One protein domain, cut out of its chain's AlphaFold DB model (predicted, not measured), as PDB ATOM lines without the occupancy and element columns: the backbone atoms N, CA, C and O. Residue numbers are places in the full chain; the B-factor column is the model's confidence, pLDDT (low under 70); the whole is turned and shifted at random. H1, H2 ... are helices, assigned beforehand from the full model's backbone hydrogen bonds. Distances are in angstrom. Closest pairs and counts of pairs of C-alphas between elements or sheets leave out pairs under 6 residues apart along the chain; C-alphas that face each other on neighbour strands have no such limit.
ATOM      1  N   LYS A 232     -32.177 -36.633 -31.406       91.12
ATOM      2  CA  LYS A 232     -31.917 -36.735 -32.850       91.12
ATOM      3  C   LYS A 232     -32.506 -35.541 -33.592       91.12
ATOM      4  O   LYS A 232     -31.784 -34.880 -34.328       91.12
ATOM      5  N   GLU A 233     -33.778 -35.233 -33.360       93.81
ATOM      6  CA  GLU A 233     -34.467 -34.127 -34.030       93.81
ATOM      7  C   GLU A 233     -33.809 -32.771 -33.728       93.81
ATOM      8  O   GLU A 233     -33.530 -31.983 -34.634       93.81
ATOM      9  N   THR A 234     -33.456 -32.530 -32.466       93.75
ATOM     10  CA  THR A 234     -32.762 -31.307 -32.044       93.75
ATOM     11  C   THR A 234     -31.372 -31.211 -32.682       93.75
ATOM     12  O   THR A 234     -30.996 -30.155 -33.194       93.75
ATOM     13  N   LEU A 235     -30.624 -32.316 -32.742       91.31
ATOM     14  CA  LEU A 235     -29.318 -32.381 -33.400       91.31
ATOM     15  C   LEU A 235     -29.399 -32.097 -34.898       91.31
ATOM     16  O   LEU A 235     -28.577 -31.343 -35.420       91.31
ATOM     17  N   GLU A 236     -30.386 -32.656 -35.597       91.94
ATOM     18  CA  GLU A 236     -30.614 -32.364 -37.015       91.94
ATOM     19  C   GLU A 236     -30.819 -30.864 -37.247       91.94
ATOM     20  O   GLU A 236     -30.282 -30.293 -38.204       91.94
ATOM     21  N   LEU A 237     -31.565 -30.204 -36.356       93.56
ATOM     22  CA  LEU A 237     -31.814 -28.768 -36.420       93.56
ATOM     23  C   LEU A 237     -30.549 -27.958 -36.122       93.56
ATOM     24  O   LEU A 237     -30.251 -27.033 -36.883       93.56
ATOM     25  N   VAL A 238     -29.768 -28.321 -35.097       91.62
ATOM     26  CA  VAL A 238     -28.460 -27.699 -34.806       91.62
ATOM     27  C   VAL A 238     -27.548 -27.800 -36.026       91.62
ATOM     28  O   VAL A 238     -27.059 -26.785 -36.527       91.62
ATOM     29  N   LEU A 239     -27.380 -29.005 -36.566       91.62
ATOM     30  CA  LEU A 239     -26.550 -29.275 -37.736       91.62
ATOM     31  C   LEU A 239     -27.024 -28.498 -38.971       91.62
ATOM     32  O   LEU A 239     -26.209 -27.916 -39.691       91.62
ATOM     33  N   ARG A 240     -28.340 -28.411 -39.196       92.44
ATOM     34  CA  ARG A 240     -28.930 -27.626 -40.290       92.44
ATOM     35  C   ARG A 240     -28.621 -26.138 -40.141       92.44
ATOM     36  O   ARG A 240     -28.259 -25.487 -41.125       92.44
ATOM     37  N   GLN A 241     -28.741 -25.591 -38.931       92.25
ATOM     38  CA  GLN A 241     -28.418 -24.189 -38.667       92.25
ATOM     39  C   GLN A 241     -26.918 -23.918 -38.831       92.25
ATOM     40  O   GLN A 241     -26.547 -22.951 -39.500       92.25
ATOM     41  N   LEU A 242     -26.052 -24.795 -38.317       90.88
ATOM     42  CA  LEU A 242     -24.602 -24.707 -38.507       90.88
ATOM     43  C   LEU A 242     -24.227 -24.733 -39.994       90.88
ATOM     44  O   LEU A 242     -23.442 -23.900 -40.449       90.88
ATOM     45  N   ALA A 243     -24.841 -25.621 -40.778       91.19
ATOM     46  CA  ALA A 243     -24.632 -25.701 -42.220       91.19
ATOM     47  C   ALA A 243     -25.040 -24.406 -42.934       91.19
ATOM     48  O   ALA A 243     -24.285 -23.875 -43.751       91.19
ATOM     49  N   TYR A 244     -26.204 -23.850 -42.586       91.94
ATOM     50  CA  TYR A 244     -26.684 -22.583 -43.141       91.94
ATOM     51  C   TYR A 244     -25.759 -21.406 -42.788       91.94
ATOM     52  O   TYR A 244     -25.519 -20.508 -43.602       91.94
ATOM     53  N   LYS A 245     -25.192 -21.417 -41.578       91.56
ATOM     54  CA  LYS A 245     -24.265 -20.391 -41.085       91.56
ATOM     55  C   LYS A 245     -22.798 -20.692 -41.400       91.56
ATOM     56  O   LYS A 245     -21.950 -19.866 -41.074       91.56
ATOM     57  N   ARG A 246     -22.478 -21.778 -42.117       92.31
ATOM     58  CA  ARG A 246     -21.103 -22.238 -42.398       92.31
ATOM     59  C   ARG A 246     -20.178 -21.144 -42.923       92.31
ATOM     60  O   ARG A 246     -19.003 -21.108 -42.575       92.31
ATOM     61  N   ARG A 247     -20.688 -20.223 -43.750       92.94
ATOM     62  CA  ARG A 247     -19.900 -19.099 -44.295       92.94
ATOM     63  C   ARG A 247     -19.337 -18.158 -43.220       92.94
ATOM     64  O   ARG A 247     -18.322 -17.523 -43.477       92.94
ATOM     65  N   LEU A 248     -19.987 -18.092 -42.059       92.44
ATOM     66  CA  LEU A 248     -19.621 -17.253 -40.916       92.44
ATOM     67  C   LEU A 248     -18.632 -17.947 -39.967       92.44
ATOM     68  O   LEU A 248     -18.078 -17.292 -39.091       92.44
ATOM     69  N   LEU A 249     -18.398 -19.252 -40.139       90.69
ATOM     70  CA  LEU A 249     -17.482 -20.021 -39.301       90.69
ATOM     71  C   LEU A 249     -16.015 -19.760 -39.672       90.69
ATOM     72  O   LEU A 249     -15.683 -19.530 -40.845       90.69
ATOM     73  N   SER A 250     -15.135 -19.850 -38.671       92.94
ATOM     74  CA  SER A 250     -13.682 -19.840 -38.882       92.94
ATOM     75  C   SER A 250     -13.242 -21.041 -39.745       92.94
ATOM     76  O   SER A 250     -13.977 -22.028 -39.854       92.94
ATOM     77  N   PRO A 251     -12.061 -21.005 -40.394       94.62
ATOM     78  CA  PRO A 251     -11.549 -22.157 -41.140       94.62
ATOM     79  C   PRO A 251     -11.460 -23.443 -40.304       94.62
ATOM     80  O   PRO A 251     -11.814 -24.508 -40.807       94.62
ATOM     81  N   GLU A 252     -11.063 -23.343 -39.032       94.50
ATOM     82  CA  GLU A 252     -10.998 -24.496 -38.126       94.50
ATOM     83  C   GLU A 252     -12.400 -25.024 -37.793       94.50
ATOM     84  O   GLU A 252     -12.668 -26.212 -37.953       94.50
ATOM     85  N   ASN A 253     -13.351 -24.138 -37.488       92.75
ATOM     86  CA  ASN A 253     -14.731 -24.535 -37.195       92.75
ATOM     87  C   ASN A 253     -15.451 -25.114 -38.424       92.75
ATOM     88  O   ASN A 253     -16.300 -25.992 -38.294       92.75
ATOM     89  N   LYS A 254     -15.078 -24.707 -39.646       93.31
ATOM     90  CA  LYS A 254     -15.542 -25.366 -40.882       93.31
ATOM     91  C   LYS A 254     -15.027 -26.798 -41.003       93.31
ATOM     92  O   LYS A 254     -15.755 -27.646 -41.516       93.31
ATOM     93  N   LYS A 255     -13.790 -27.055 -40.572       93.06
ATOM     94  CA  LYS A 255     -13.187 -28.393 -40.562       93.06
ATOM     95  C   LYS A 255     -13.831 -29.270 -39.487       93.06
ATOM     96  O   LYS A 255     -14.166 -30.413 -39.778       93.06
ATOM     97  N   GLN A 256     -14.065 -28.727 -38.292       93.88
ATOM     98  CA  GLN A 256     -14.811 -29.407 -37.226       93.88
ATOM     99  C   GLN A 256     -16.238 -29.751 -37.669       93.88
ATOM    100  O   GLN A 256     -16.653 -30.899 -37.544       93.88
ATOM    101  N   LEU A 257     -16.952 -28.810 -38.300       92.75
ATOM    102  CA  LEU A 257     -18.280 -29.073 -38.861       92.75
ATOM    103  C   LEU A 257     -18.259 -30.181 -39.931       92.75
ATOM    104  O   LEU A 257     -19.202 -30.960 -40.008       92.75
ATOM    105  N   GLY A 258     -17.192 -30.275 -40.734       91.38
ATOM    106  CA  GLY A 258     -16.994 -31.380 -41.681       91.38
ATOM    107  C   GLY A 258     -16.888 -32.738 -40.981       91.38
ATOM    108  O   GLY A 258     -17.615 -33.660 -41.331       91.38
ATOM    109  N   LYS A 259     -16.076 -32.835 -39.920       92.69
ATOM    110  CA  LYS A 259     -15.978 -34.056 -39.099       92.69
ATOM    111  C   LYS A 259     -17.317 -34.430 -38.459       92.69
ATOM    112  O   LYS A 259     -17.698 -35.596 -38.471       92.69
ATOM    113  N   LEU A 260     -18.050 -33.448 -37.927       91.88
ATOM    114  CA  LEU A 260     -19.389 -33.681 -37.380       91.88
ATOM    115  C   LEU A 260     -20.351 -34.203 -38.447       91.88
ATOM    116  O   LEU A 260     -21.128 -35.107 -38.160       91.88
ATOM    117  N   ALA A 261     -20.283 -33.682 -39.675       89.69
ATOM    118  CA  ALA A 261     -21.094 -34.167 -40.789       89.69
ATOM    119  C   ALA A 261     -20.771 -35.626 -41.154       89.69
ATOM    120  O   ALA A 261     -21.695 -36.406 -41.379       89.69
ATOM    121  N   GLU A 262     -19.494 -36.017 -41.158       90.44
ATOM    122  CA  GLU A 262     -19.077 -37.408 -41.394       90.44
ATOM    123  C   GLU A 262     -19.630 -38.359 -40.321       90.44
ATOM    124  O   GLU A 262     -20.194 -39.407 -40.643       90.44
ATOM    125  N   ILE A 263     -19.525 -37.985 -39.040       90.88
ATOM    126  CA  ILE A 263     -20.043 -38.793 -37.922       90.88
ATOM    127  C   ILE A 263     -21.574 -38.842 -37.957       90.88
ATOM    128  O   ILE A 263     -22.164 -39.902 -37.755       90.88
ATOM    129  N   ALA A 264     -22.227 -37.719 -38.266       88.88
ATOM    130  CA  ALA A 264     -23.670 -37.654 -38.445       88.88
ATOM    131  C   ALA A 264     -24.132 -38.586 -39.581       88.88
ATOM    132  O   ALA A 264     -25.104 -39.321 -39.419       88.88
ATOM    133  N   TYR A 265     -23.396 -38.642 -40.694       88.00
ATOM    134  CA  TYR A 265     -23.701 -39.547 -41.806       88.00
ATOM    135  C   TYR A 265     -23.583 -41.018 -41.402       88.00
ATOM    136  O   TYR A 265     -24.409 -41.843 -41.792       88.00
ATOM    137  N   GLN A 266     -22.601 -41.355 -40.566       88.62
ATOM    138  CA  GLN A 266     -22.505 -42.691 -39.981       88.62
ATOM    139  C   GLN A 266     -23.682 -42.975 -39.035       88.62
ATOM    140  O   GLN A 266     -24.278 -44.045 -39.126       88.62
ATOM    141  N   ALA A 267     -24.075 -42.014 -38.192       86.44
ATOM    142  CA  ALA A 267     -25.205 -42.145 -37.267       86.44
ATOM    143  C   ALA A 267     -26.564 -42.325 -37.975       86.44
ATOM    144  O   ALA A 267     -27.445 -43.008 -37.455       86.44
ATOM    145  N   GLU A 268     -26.734 -41.773 -39.182       85.50
ATOM    146  CA  GLU A 268     -27.920 -41.991 -40.030       85.50
ATOM    147  C   GLU A 268     -28.052 -43.447 -40.527       85.50
ATOM    148  O   GLU A 268     -29.154 -43.907 -40.859       85.50
ATOM    149  N   HIS A 269     -26.940 -44.184 -40.587       85.62
ATOM    150  CA  HIS A 269     -26.882 -45.568 -41.070       85.62
ATOM    151  C   HIS A 269     -26.678 -46.595 -39.947       85.62
ATOM    152  O   HIS A 269     -27.070 -47.750 -40.104       85.62
ATOM    153  N   ASP A 270     -26.107 -46.181 -38.814       84.19
ATOM    154  CA  ASP A 270     -25.884 -46.995 -37.622       84.19
ATOM    155  C   ASP A 270     -26.308 -46.220 -36.359       84.19
ATOM    156  O   ASP A 270     -25.573 -45.340 -35.901       84.19
ATOM    157  N   PRO A 271     -27.455 -46.563 -35.741       74.38
ATOM    158  CA  PRO A 271     -27.929 -45.914 -34.519       74.38
ATOM    159  C   PRO A 271     -26.928 -45.961 -33.359       74.38
ATOM    160  O   PRO A 271     -26.905 -45.041 -32.540       74.38
ATOM    161  N   ASN A 272     -26.053 -46.975 -33.309       80.00
ATOM    162  CA  ASN A 272     -25.018 -47.063 -32.276       80.00
ATOM    163  C   ASN A 272     -23.979 -45.949 -32.414       80.00
ATOM    164  O   ASN A 272     -23.230 -45.688 -31.482       80.00
ATOM    165  N   THR A 273     -23.924 -45.253 -33.547       85.06
ATOM    166  CA  THR A 273     -23.005 -44.137 -33.772       85.06
ATOM    167  C   THR A 273     -23.554 -42.799 -33.247       85.06
ATOM    168  O   THR A 273     -22.799 -41.833 -33.158       85.06
ATOM    169  N   LEU A 274     -24.799 -42.741 -32.748       82.69
ATOM    170  CA  LEU A 274     -25.340 -41.530 -32.116       82.69
ATOM    171  C   LEU A 274     -24.485 -41.062 -30.925       82.69
ATOM    172  O   LEU A 274     -24.175 -39.880 -30.836       82.69
ATOM    173  N   HIS A 275     -24.017 -41.974 -30.065       84.75
ATOM    174  CA  HIS A 275     -23.143 -41.604 -28.940       84.75
ATOM    175  C   HIS A 275     -21.839 -40.922 -29.395       84.75
ATOM    176  O   HIS A 275     -21.423 -39.947 -28.782       84.75
ATOM    177  N   LYS A 276     -21.241 -41.355 -30.517       89.44
ATOM    178  CA  LYS A 276     -20.044 -40.734 -31.103       89.44
ATOM    179  C   LYS A 276     -20.352 -39.330 -31.599       89.44
ATOM    180  O   LYS A 276     -19.504 -38.458 -31.467       89.44
ATOM    181  N   LEU A 277     -21.541 -39.110 -32.165       88.38
ATOM    182  CA  LEU A 277     -21.975 -37.774 -32.569       88.38
ATOM    183  C   LEU A 277     -22.110 -36.852 -31.352       88.38
ATOM    184  O   LEU A 277     -21.627 -35.726 -31.399       88.38
ATOM    185  N   LEU A 278     -22.703 -37.345 -30.259       86.50
ATOM    186  CA  LEU A 278     -22.802 -36.605 -28.995       86.50
ATOM    187  C   LEU A 278     -21.412 -36.263 -28.442       86.50
ATOM    188  O   LEU A 278     -21.142 -35.104 -28.148       86.50
ATOM    189  N   THR A 279     -20.507 -37.242 -28.379       88.50
ATOM    190  CA  THR A 279     -19.118 -37.030 -27.945       88.50
ATOM    191  C   THR A 279     -18.395 -36.020 -28.831       88.50
ATOM    192  O   THR A 279     -17.733 -35.124 -28.324       88.50
ATOM    193  N   ALA A 280     -18.550 -36.103 -30.152       90.06
ATOM    194  CA  ALA A 280     -17.886 -35.183 -31.067       90.06
ATOM    195  C   ALA A 280     -18.384 -33.733 -30.924       90.06
ATOM    196  O   ALA A 280     -17.622 -32.793 -31.164       90.06
ATOM    197  N   ILE A 281     -19.649 -33.540 -30.537       88.19
ATOM    198  CA  ILE A 281     -20.205 -32.222 -30.201       88.19
ATOM    199  C   ILE A 281     -19.563 -31.683 -28.920       88.19
ATOM    200  O   ILE A 281     -19.103 -30.541 -28.927       88.19
ATOM    201  N   ASP A 282     -19.454 -32.512 -27.878       86.56
ATOM    202  CA  ASP A 282     -18.787 -32.153 -26.617       86.56
ATOM    203  C   ASP A 282     -17.308 -31.786 -26.838       86.56
ATOM    204  O   ASP A 282     -16.784 -30.850 -26.238       86.56
ATOM    205  N   GLU A 283     -16.638 -32.488 -27.754       91.19
ATOM    206  CA  GLU A 283     -15.245 -32.244 -28.150       91.19
ATOM    207  C   GLU A 283     -15.063 -31.018 -29.066       91.19
ATOM    208  O   GLU A 283     -13.932 -30.672 -29.413       91.19
ATOM    209  N   SER A 284     -16.149 -30.336 -29.450       91.38
ATOM    210  CA  SER A 284     -16.125 -29.166 -30.341       91.38
ATOM    211  C   SER A 284     -16.606 -27.864 -29.662       91.38
ATOM    212  O   SER A 284     -17.411 -27.135 -30.253       91.38
ATOM    213  N   PRO A 285     -16.125 -27.499 -28.452       92.00
ATOM    214  CA  PRO A 285     -16.665 -26.371 -27.691       92.00
ATOM    215  C   PRO A 285     -16.501 -25.027 -28.413       92.00
ATOM    216  O   PRO A 285     -17.374 -24.174 -28.314       92.00
ATOM    217  N   GLU A 286     -15.437 -24.842 -29.200       91.31
ATOM    218  CA  GLU A 286     -15.209 -23.615 -29.979       91.31
ATOM    219  C   GLU A 286     -16.231 -23.429 -31.111       91.31
ATOM    220  O   GLU A 286     -16.661 -22.305 -31.390       91.31
ATOM    221  N   LEU A 287     -16.638 -24.521 -31.769       90.00
ATOM    222  CA  LEU A 287     -17.694 -24.499 -32.780       90.00
ATOM    223  C   LEU A 287     -19.039 -24.166 -32.138       90.00
ATOM    224  O   LEU A 287     -19.773 -23.334 -32.671       90.00
ATOM    225  N   ILE A 288     -19.340 -24.795 -31.001       88.25
ATOM    226  CA  ILE A 288     -20.577 -24.564 -30.253       88.25
ATOM    227  C   ILE A 288     -20.636 -23.126 -29.740       88.25
ATOM    228  O   ILE A 288     -21.631 -22.446 -29.966       88.25
ATOM    229  N   GLU A 289     -19.558 -22.616 -29.151       89.19
ATOM    230  CA  GLU A 289     -19.498 -21.247 -28.639       89.19
ATOM    231  C   GLU A 289     -19.631 -20.208 -29.760       89.19
ATOM    232  O   GLU A 289     -20.390 -19.249 -29.635       89.19
ATOM    233  N   GLN A 290     -18.989 -20.426 -30.916       85.62
ATOM    234  CA  GLN A 290     -19.206 -19.559 -32.079       85.62
ATOM    235  C   GLN A 290     -20.667 -19.620 -32.570       85.62
ATOM    236  O   GLN A 290     -21.198 -18.632 -33.086       85.62
ATOM    237  N   ALA A 291     -21.324 -20.771 -32.428       80.94
ATOM    238  CA  ALA A 291     -22.702 -20.978 -32.850       80.94
ATOM    239  C   ALA A 291     -23.738 -20.404 -31.870       80.94
ATOM    240  O   ALA A 291     -24.825 -20.022 -32.308       80.94
ATOM    241  N   LYS A 292     -23.387 -20.247 -30.589       82.88
ATOM    242  CA  LYS A 292     -24.224 -19.566 -29.591       82.88
ATOM    243  C   LYS A 292     -24.446 -18.073 -29.867       82.88
ATOM    244  O   LYS A 292     -25.296 -17.423 -29.288       82.88
ATOM    245  N   GLY A 293     -23.739 -17.489 -30.835       79.06
ATOM    246  CA  GLY A 293     -24.078 -16.153 -31.341       79.06
ATOM    247  C   GLY A 293     -25.418 -16.087 -32.097       79.06
ATOM    248  O   GLY A 293     -25.808 -15.010 -32.557       79.06
ATOM    249  N   PHE A 294     -26.107 -17.219 -32.292       86.31
ATOM    250  CA  PHE A 294     -27.357 -17.313 -33.039       86.31
ATOM    251  C   PHE A 294     -28.514 -17.765 -32.126       86.31
ATOM    252  O   PHE A 294     -28.576 -18.947 -31.788       86.31
ATOM    253  N   PRO A 295     -29.524 -16.907 -31.860       87.94
ATOM    254  CA  PRO A 295     -30.597 -17.198 -30.894       87.94
ATOM    255  C   PRO A 295     -31.391 -18.489 -31.140       87.94
ATOM    256  O   PRO A 295     -31.997 -19.055 -30.236       87.94
ATOM    257  N   THR A 296     -31.463 -18.952 -32.388       87.88
ATOM    258  CA  THR A 296     -32.123 -20.222 -32.720       87.88
ATOM    259  C   THR A 296     -31.248 -21.426 -32.370       87.88
ATOM    260  O   THR A 296     -31.776 -22.437 -31.925       87.88
ATOM    261  N   ILE A 297     -29.928 -21.323 -32.546       89.12
ATOM    262  CA  ILE A 297     -28.998 -22.395 -32.172       89.12
ATOM    263  C   ILE A 297     -28.924 -22.505 -30.650       89.12
ATOM    264  O   ILE A 297     -28.997 -23.618 -30.146       89.12
ATOM    265  N   ASP A 298     -28.888 -21.379 -29.931       89.81
ATOM    266  CA  ASP A 298     -28.930 -21.368 -28.461       89.81
ATOM    267  C   ASP A 298     -30.115 -22.147 -27.907       89.81
ATOM    268  O   ASP A 298     -29.956 -22.986 -27.025       89.81
ATOM    269  N   ARG A 299     -31.311 -21.900 -28.454       91.00
ATOM    270  CA  ARG A 299     -32.528 -22.601 -28.031       91.00
ATOM    271  C   ARG A 299     -32.415 -24.108 -28.238       91.00
ATOM    272  O   ARG A 299     -32.730 -24.867 -27.327       91.00
ATOM    273  N   TYR A 300     -31.902 -24.546 -29.389       93.44
ATOM    274  CA  TYR A 300     -31.689 -25.972 -29.638       93.44
ATOM    275  C   TYR A 300     -30.628 -26.584 -28.728       93.44
ATOM    276  O   TYR A 300     -30.848 -27.669 -28.207       93.44
ATOM    277  N   LEU A 301     -29.505 -25.900 -28.503       90.88
ATOM    278  CA  LEU A 301     -28.451 -26.390 -27.614       90.88
ATOM    279  C   LEU A 301     -28.943 -26.504 -26.168       90.88
ATOM    280  O   LEU A 301     -28.699 -27.514 -25.519       90.88
ATOM    281  N   ASN A 302     -29.699 -25.518 -25.683       90.81
ATOM    282  CA  ASN A 302     -30.277 -25.560 -24.341       90.81
ATOM    283  C   ASN A 302     -31.255 -26.731 -24.176       90.81
ATOM    284  O   ASN A 302     -31.192 -27.447 -23.176       90.81
ATOM    285  N   GLY A 303     -32.139 -26.946 -25.156       92.31
ATOM    286  CA  GLY A 303     -33.048 -28.091 -25.149       92.31
ATOM    287  C   GLY A 303     -32.308 -29.426 -25.225       92.31
ATOM    288  O   GLY A 303     -32.622 -30.345 -24.473       92.31
ATOM    289  N   PHE A 304     -31.276 -29.509 -26.066       92.56
ATOM    290  CA  PHE A 304     -30.427 -30.688 -26.219       92.56
ATOM    291  C   PHE A 304     -29.729 -31.085 -24.913       92.56
ATOM    292  O   PHE A 304     -29.786 -32.252 -24.529       92.56
ATOM    293  N   GLU A 305     -29.121 -30.136 -24.196       92.31
ATOM    294  CA  GLU A 305     -28.459 -30.441 -22.922       92.31
ATOM    295  C   GLU A 305     -29.449 -30.954 -21.869       92.31
ATOM    296  O   GLU A 305     -29.169 -31.942 -21.191       92.31
ATOM    297  N   ARG A 306     -30.647 -30.354 -21.782       94.25
ATOM    298  CA  ARG A 306     -31.713 -30.838 -20.886       94.25
ATOM    299  C   ARG A 306     -32.153 -32.254 -21.256       94.25
ATOM    300  O   ARG A 306     -32.218 -33.127 -20.398       94.25
ATOM    301  N   GLN A 307     -32.396 -32.526 -22.538       95.00
ATOM    302  CA  GLN A 307     -32.780 -33.864 -23.002       95.00
ATOM    303  C   GLN A 307     -31.716 -34.921 -22.680       95.00
ATOM    304  O   GLN A 307     -32.057 -36.037 -22.291       95.00
ATOM    305  N   ARG A 308     -30.426 -34.587 -22.814       93.06
ATOM    306  CA  ARG A 308     -29.323 -35.494 -22.457       93.06
ATOM    307  C   ARG A 308     -29.281 -35.797 -20.970       93.06
ATOM    308  O   ARG A 308     -29.041 -36.948 -20.609       93.06
ATOM    309  N   ALA A 309     -29.493 -34.794 -20.125       94.44
ATOM    310  CA  ALA A 309     -29.543 -34.994 -18.684       94.44
ATOM    311  C   ALA A 309     -30.693 -35.939 -18.302       94.44
ATOM    312  O   ALA A 309     -30.455 -36.948 -17.640       94.44
ATOM    313  N   ILE A 310     -31.898 -35.700 -18.834       96.44
ATOM    314  CA  ILE A 310     -33.056 -36.583 -18.628       96.44
ATOM    315  C   ILE A 310     -32.794 -38.001 -19.156       96.44
ATOM    316  O   ILE A 310     -33.127 -38.978 -18.485       96.44
ATOM    317  N   LEU A 311     -32.158 -38.144 -20.325       94.88
ATOM    318  CA  LEU A 311     -31.794 -39.455 -20.867       94.88
ATOM    319  C   LEU A 311     -30.856 -40.221 -19.921       94.88
ATOM    320  O   LEU A 311     -31.099 -41.394 -19.653       94.88
ATOM    321  N   ARG A 312     -29.821 -39.562 -19.379       94.56
ATOM    322  CA  ARG A 312     -28.886 -40.181 -18.423       94.56
ATOM    323  C   ARG A 312     -29.588 -40.617 -17.138       94.56
ATOM    324  O   ARG A 312     -29.309 -41.708 -16.642       94.56
ATOM    325  N   ILE A 313     -30.506 -39.794 -16.623       95.69
ATOM    326  CA  ILE A 313     -31.331 -40.135 -15.455       95.69
ATOM    327  C   ILE A 313     -32.147 -41.398 -15.755       95.69
ATOM    328  O   ILE A 313     -32.068 -42.374 -15.009       95.69
ATOM    329  N   ALA A 314     -32.862 -41.430 -16.883       96.12
ATOM    330  CA  ALA A 314     -33.661 -42.586 -17.282       96.12
ATOM    331  C   ALA A 314     -32.809 -43.859 -17.442       96.12
ATOM    332  O   ALA A 314     -33.184 -44.914 -16.937       96.12
ATOM    333  N   GLU A 315     -31.641 -43.771 -18.083       94.81
ATOM    334  CA  GLU A 315     -30.708 -44.896 -18.238       94.81
ATOM    335  C   GLU A 315     -30.213 -45.438 -16.892       94.81
ATOM    336  O   GLU A 315     -30.178 -46.655 -16.691       94.81
ATOM    337  N   GLY A 316     -29.878 -44.547 -15.953       96.00
ATOM    338  CA  GLY A 316     -29.484 -44.916 -14.594       96.00
ATOM    339  C   GLY A 316     -30.597 -45.652 -13.848       96.00
ATOM    340  O   GLY A 316     -30.360 -46.722 -13.281       96.00
ATOM    341  N   LEU A 317     -31.826 -45.131 -13.915       95.38
ATOM    342  CA  LEU A 317     -32.997 -45.743 -13.284       95.38
ATOM    343  C   LEU A 317     -33.344 -47.097 -13.907       95.38
ATOM    344  O   LEU A 317     -33.590 -48.053 -13.178       95.38
ATOM    345  N   ILE A 318     -33.298 -47.222 -15.237       94.56
ATOM    346  CA  ILE A 318     -33.498 -48.500 -15.940       94.56
ATOM    347  C   ILE A 318     -32.446 -49.520 -15.495       94.56
ATOM    348  O   ILE A 318     -32.784 -50.669 -15.199       94.56
ATOM    349  N   ALA A 319     -31.173 -49.126 -15.419       94.12
ATOM    350  CA  ALA A 319     -30.098 -50.013 -14.982       94.12
ATOM    351  C   ALA A 319     -30.292 -50.468 -13.527       94.12
ATOM    352  O   ALA A 319     -30.208 -51.664 -13.238       94.12
ATOM    353  N   GLN A 320     -30.608 -49.540 -12.618       92.69
ATOM    354  CA  GLN A 320     -30.937 -49.855 -11.228       92.69
ATOM    355  C   GLN A 320     -32.127 -50.816 -11.148       92.69
ATOM    356  O   GLN A 320     -32.073 -51.817 -10.431       92.69
ATOM    357  N   LYS A 321     -33.173 -50.553 -11.935       90.94
ATOM    358  CA  LYS A 321     -34.407 -51.330 -11.929       90.94
ATOM    359  C   LYS A 321     -34.221 -52.748 -12.448       90.94
ATOM    360  O   LYS A 321     -34.705 -53.702 -11.840       90.94
ATOM    361  N   ASN A 322     -33.475 -52.905 -13.534       89.75
ATOM    362  CA  ASN A 322     -33.138 -54.213 -14.087       89.75
ATOM    363  C   ASN A 322     -32.350 -55.082 -13.096       89.75
ATOM    364  O   ASN A 322     -32.491 -56.302 -13.114       89.75
ATOM    365  N   ASN A 323     -31.559 -54.461 -12.216       90.44
ATOM    366  CA  ASN A 323     -30.818 -55.166 -11.173       90.44
ATOM    367  C   ASN A 323     -31.673 -55.497  -9.938       90.44
ATOM    368  O   ASN A 323     -31.345 -56.442  -9.220       90.44
ATOM    369  N   SER A 324     -32.742 -54.737  -9.670       87.88
ATOM    370  CA  SER A 324     -33.594 -54.933  -8.490       87.88
ATOM    371  C   SER A 324     -34.790 -55.857  -8.744       87.88
ATOM    372  O   SER A 324     -35.262 -56.520  -7.821       87.88
ATOM    373  N   LEU A 325     -35.295 -55.919  -9.980       84.50
ATOM    374  CA  LEU A 325     -36.483 -56.701 -10.312       84.50
ATOM    375  C   LEU A 325     -36.226 -58.213 -10.289       84.50
ATOM    376  O   LEU A 325     -35.237 -58.727 -10.809       84.50
ATOM    377  N   SER A 326     -37.203 -58.962  -9.770       84.69
ATOM    378  CA  SER A 326     -37.222 -60.421  -9.924       84.69
ATOM    379  C   SER A 326     -37.330 -60.824 -11.403       84.69
ATOM    380  O   SER A 326     -37.988 -60.147 -12.195       84.69
ATOM    381  N   ALA A 327     -36.781 -61.988 -11.772       85.75
ATOM    382  CA  ALA A 327     -36.842 -62.496 -13.148       85.75
ATOM    383  C   ALA A 327     -38.279 -62.571 -13.707       85.75
ATOM    384  O   ALA A 327     -38.507 -62.277 -14.877       85.75
ATOM    385  N   GLY A 328     -39.264 -62.914 -12.867       83.94
ATOM    386  CA  GLY A 328     -40.673 -62.947 -13.268       83.94
ATOM    387  C   GLY A 328     -41.285 -61.559 -13.491       83.94
ATOM    388  O   GLY A 328     -42.149 -61.409 -14.348       83.94
ATOM    389  N   ALA A 329     -40.844 -60.538 -12.750       82.94
ATOM    390  CA  ALA A 329     -41.261 -59.158 -12.989       82.94
ATOM    391  C   ALA A 329     -40.639 -58.603 -14.278       82.94
ATOM    392  O   ALA A 329     -41.351 -57.990 -15.067       82.94
ATOM    393  N   LEU A 330     -39.363 -58.909 -14.530       86.06
ATOM    394  CA  LEU A 330     -38.671 -58.541 -15.765       86.06
ATOM    395  C   LEU A 330     -39.333 -59.170 -17.001       86.06
ATOM    396  O   LEU A 330     -39.549 -58.505 -18.009       86.06
ATOM    397  N   GLU A 331     -39.683 -60.455 -16.922       86.44
ATOM    398  CA  GLU A 331     -40.358 -61.156 -18.015       86.44
ATOM    399  C   GLU A 331     -41.750 -60.574 -18.292       86.44
ATOM    400  O   GLU A 331     -42.127 -60.391 -19.448       86.44
ATOM    401  N   ARG A 332     -42.498 -60.207 -17.243       83.12
ATOM    402  CA  ARG A 332     -43.775 -59.502 -17.406       83.12
ATOM    403  C   ARG A 332     -43.598 -58.137 -18.056       83.12
ATOM    404  O   ARG A 332     -44.306 -57.864 -19.013       83.12
ATOM    405  N   ALA A 333     -42.630 -57.336 -17.612       83.19
ATOM    406  CA  ALA A 333     -42.351 -56.037 -18.222       83.19
ATOM    407  C   ALA A 333     -42.043 -56.171 -19.725       83.19
ATOM    408  O   ALA A 333     -42.578 -55.419 -20.533       83.19
ATOM    409  N   LYS A 334     -41.281 -57.200 -20.127       85.44
ATOM    410  CA  LYS A 334     -41.031 -57.507 -21.545       85.44
ATOM    411  C   LYS A 334     -42.301 -57.894 -22.301       85.44
ATOM    412  O   LYS A 334     -42.505 -57.435 -23.423       85.44
ATOM    413  N   GLN A 335     -43.142 -58.743 -21.714       84.69
ATOM    414  CA  GLN A 335     -44.412 -59.153 -22.323       84.69
ATOM    415  C   GLN A 335     -45.371 -57.974 -22.467       84.69
ATOM    416  O   GLN A 335     -46.007 -57.834 -23.510       84.69
ATOM    417  N   ASP A 336     -45.452 -57.120 -21.453       79.94
ATOM    418  CA  ASP A 336     -46.267 -55.913 -21.482       79.94
ATOM    419  C   ASP A 336     -45.714 -54.930 -22.511       79.94
ATOM    420  O   ASP A 336     -46.485 -54.443 -23.325       79.94
ATOM    421  N   GLY A 337     -44.395 -54.737 -22.597       79.31
ATOM    422  CA  GLY A 337     -43.758 -53.957 -23.662       79.31
ATOM    423  C   GLY A 337     -44.086 -54.476 -25.069       79.31
ATOM    424  O   GLY A 337     -44.411 -53.689 -25.953       79.31
ATOM    425  N   GLN A 338     -44.086 -55.798 -25.275       79.44
ATOM    426  CA  GLN A 338     -44.466 -56.416 -26.554       79.44
ATOM    427  C   GLN A 338     -45.961 -56.275 -26.869       79.44
ATOM    428  O   GLN A 338     -46.326 -55.999 -28.011       79.44
ATOM    429  N   ARG A 339     -46.840 -56.470 -25.879       75.12
ATOM    430  CA  ARG A 339     -48.293 -56.243 -26.028       75.12
ATOM    431  C   ARG A 339     -48.580 -54.789 -26.354       75.12
ATOM    432  O   ARG A 339     -49.396 -54.483 -27.219       75.12
ATOM    433  N   ASN A 340     -47.812 -53.921 -25.723       70.69
ATOM    434  CA  ASN A 340     -47.816 -52.495 -25.913       70.69
ATOM    435  C   ASN A 340     -46.896 -52.082 -27.066       70.69
ATOM    436  O   ASN A 340     -46.374 -50.977 -27.057       70.69
ATOM    437  N   ALA A 341     -46.733 -52.902 -28.111       61.06
ATOM    438  CA  ALA A 341     -46.034 -52.484 -29.330       61.06
ATOM    439  C   ALA A 341     -46.652 -51.216 -29.955       61.06
ATOM    440  O   ALA A 341     -45.964 -50.456 -30.621       61.06
ATOM    441  N   VAL A 342     -47.940 -50.952 -29.694       60.19
ATOM    442  CA  VAL A 342     -48.615 -49.683 -30.030       60.19
ATOM    443  C   VAL A 342     -48.034 -48.487 -29.257       60.19
ATOM    444  O   VAL A 342     -48.047 -47.368 -29.762       60.19
ATOM    445  N   LEU A 343     -47.521 -48.726 -28.048       64.19
ATOM    446  CA  LEU A 343     -46.812 -47.760 -27.203       64.19
ATOM    447  C   LEU A 343     -45.323 -47.668 -27.504       64.19
ATOM    448  O   LEU A 343     -44.702 -46.653 -27.196       64.19
ATOM    449  N   GLN A 344     -44.746 -48.710 -28.103       67.50
ATOM    450  CA  GLN A 344     -43.371 -48.671 -28.571       67.50
ATOM    451  C   GLN A 344     -43.298 -47.741 -29.780       67.50
ATOM    452  O   GLN A 344     -43.573 -48.115 -30.920       67.50
ATOM    453  N   MET A 345     -42.934 -46.489 -29.515       69.81
ATOM    454  CA  MET A 345     -42.657 -45.528 -30.567       69.81
ATOM    455  C   MET A 345     -41.492 -46.039 -31.404       69.81
ATOM    456  O   MET A 345     -40.380 -46.186 -30.903       69.81
ATOM    457  N   THR A 346     -41.734 -46.281 -32.693       73.81
ATOM    458  CA  THR A 346     -40.648 -46.563 -33.631       73.81
ATOM    459  C   THR A 346     -39.691 -45.373 -33.608       73.81
ATOM    460  O   THR A 346     -40.130 -44.261 -33.953       73.81
ATOM    461  N   PRO A 347     -38.416 -45.575 -33.224       76.69
ATOM    462  CA  PRO A 347     -37.463 -44.486 -33.165       76.69
ATOM    463  C   PRO A 347     -37.361 -43.811 -34.526       76.69
ATOM    464  O   PRO A 347     -37.280 -44.483 -35.562       76.69
ATOM    465  N   ARG A 348     -37.350 -42.481 -34.542       79.94
ATOM    466  CA  ARG A 348     -37.124 -41.745 -35.786       79.94
ATOM    467  C   ARG A 348     -35.713 -42.039 -36.282       79.94
ATOM    468  O   ARG A 348     -34.748 -42.128 -35.509       79.94
ATOM    469  N   ARG A 349     -35.600 -42.227 -37.597       84.69
ATOM    470  CA  ARG A 349     -34.300 -42.323 -38.253       84.69
ATOM    471  C   ARG A 349     -33.676 -40.933 -38.241       84.69
ATOM    472  O   ARG A 349     -34.318 -39.987 -38.676       84.69
ATOM    473  N   PHE A 350     -32.447 -40.846 -37.746       85.31
ATOM    474  CA  PHE A 350     -31.651 -39.631 -37.837       85.31
ATOM    475  C   PHE A 350     -31.285 -39.368 -39.303       85.31
ATOM    476  O   PHE A 350     -30.874 -40.300 -39.992       85.31
ATOM    477  N   THR A 351     -31.435 -38.135 -39.773       86.25
ATOM    478  CA  THR A 351     -31.188 -37.723 -41.158       86.25
ATOM    479  C   THR A 351     -30.185 -36.581 -41.223       86.25
ATOM    480  O   THR A 351     -30.360 -35.534 -40.600       86.25
ATOM    481  N   VAL A 352     -29.114 -36.739 -42.005       84.50
ATOM    482  CA  VAL A 352     -28.153 -35.647 -42.171       84.50
ATOM    483  C   VAL A 352     -28.763 -34.544 -43.041       84.50
ATOM    484  O   VAL A 352     -29.250 -34.819 -44.141       84.50
ATOM    485  N   PRO A 353     -28.698 -33.265 -42.620       85.44
ATOM    486  CA  PRO A 353     -29.131 -32.157 -43.459       85.44
ATOM    487  C   PRO A 353     -28.421 -32.178 -44.828       85.44
ATOM    488  O   PRO A 353     -27.188 -32.221 -44.866       85.44
ATOM    489  N   PRO A 354     -29.139 -32.064 -45.964       86.19
ATOM    490  CA  PRO A 354     -28.530 -32.110 -47.298       86.19
ATOM    491  C   PRO A 354     -27.408 -31.081 -47.506       86.19
ATOM    492  O   PRO A 354     -26.470 -31.303 -48.269       86.19
ATOM    493  N   GLN A 355     -27.480 -29.951 -46.796       86.44
ATOM    494  CA  GLN A 355     -26.465 -28.897 -46.819       86.44
ATOM    495  C   GLN A 355     -25.115 -29.361 -46.248       86.44
ATOM    496  O   GLN A 355     -24.072 -28.845 -46.653       86.44
ATOM    497  N   LEU A 356     -25.125 -30.323 -45.319       82.12
ATOM    498  CA  LEU A 356     -23.919 -30.963 -44.793       82.12
ATOM    499  C   LEU A 356     -23.452 -32.116 -45.674       82.12
ATOM    500  O   LEU A 356     -22.249 -32.251 -45.864       82.12
ATOM    501  N   ALA A 357     -24.372 -32.879 -46.267       77.75
ATOM    502  CA  ALA A 357     -24.026 -33.999 -47.145       77.75
ATOM    503  C   ALA A 357     -23.209 -33.572 -48.378       77.75
ATOM    504  O   ALA A 357     -22.358 -34.315 -48.834       77.75
ATOM    505  N   ALA A 358     -23.405 -32.352 -48.891       71.31
ATOM    506  CA  ALA A 358     -22.583 -31.808 -49.982       71.31
ATOM    507  C   ALA A 358     -21.153 -31.404 -49.556       71.31
ATOM    508  O   ALA A 358     -20.378 -30.905 -50.373       71.31
ATOM    509  N   SER A 359     -20.844 -31.506 -48.262       60.09
ATOM    510  CA  SER A 359     -19.607 -31.018 -47.645       60.09
ATOM    511  C   SER A 359     -18.733 -32.123 -47.056       60.09
ATOM    512  O   SER A 359     -17.571 -31.828 -46.766       60.09
TER     513      SER A 359
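This is residues 232 to 359 of the 360 residues of an uncharacterized protein of Candidatus Buchananbacteria bacterium RIFCSPHIGHO2_01_FULL_47_11b (UniProt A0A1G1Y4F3). A cluster of short helices, H1 to H4 with little H7, sits at one end; from it the long helix H5 runs out as an arm, residues 309 to 320 standing free, H6 turns back at the far end, and residues 343 to 353 return to the cluster, leaving an open frame. The printed part has 128 residues with seven named helices, H1 to H7, and no named strand: all helix. It is loose, with a radius of gyration of the C-alphas of 18.0 A, and spans 57 by 24 by 21 A.

H1, residues 232 to 248, begins at C-alpha 232 (-31.917, -36.735, -32.850), covers 24.4 A and has a kink of 26 degrees near residue 242. H2 is residues 251 to 269, 28.0 A; H3 271 to 282; H4 285 to 291. H5, residues 295 to 324, covers 44.0 A and ends at C-alpha 324 (-33.594, -54.933, -8.490). H6 is residues 327 to 342, 24.2 A; H7 354 to 357.

H2 is the hub. H2 and H3 form a helical hairpin, with C-alphas 267 and 273 closest at 4.6 A and a shallow tilt of 18 degrees, opposite ways. H2 touches H4 about perpendicular at 82 degrees, C-alphas 253 and 287 being closest at 5.3 A. H1 and H2 form another helical hairpin, C-alphas 246 and 254 closest at 6.6 A. H1 touches H5 with residues 234 to 241 alone, closest at C-alphas 238 and 297, 5.9 A. H7 touches H1, closest at C-alphas 243 and 355, 5.9 A, and H2, closest at C-alphas 261 and 356, 5.9 A. H5 and H6 are close but not clearly touching. Every O i to N i+4 pair is within hydrogen-bond range in H4 and H5; H1 has 11 of 13, H2 14 of 15, H3 6 of 8, H6 11 of 12, and H7 is too short for such a pair.

C-alphas 247 and 328 are farthest apart, 57.6 A. The printed part has no cut; H6 to H7 is a long link. Residues 341 to 345 and 359 have pLDDT under 70.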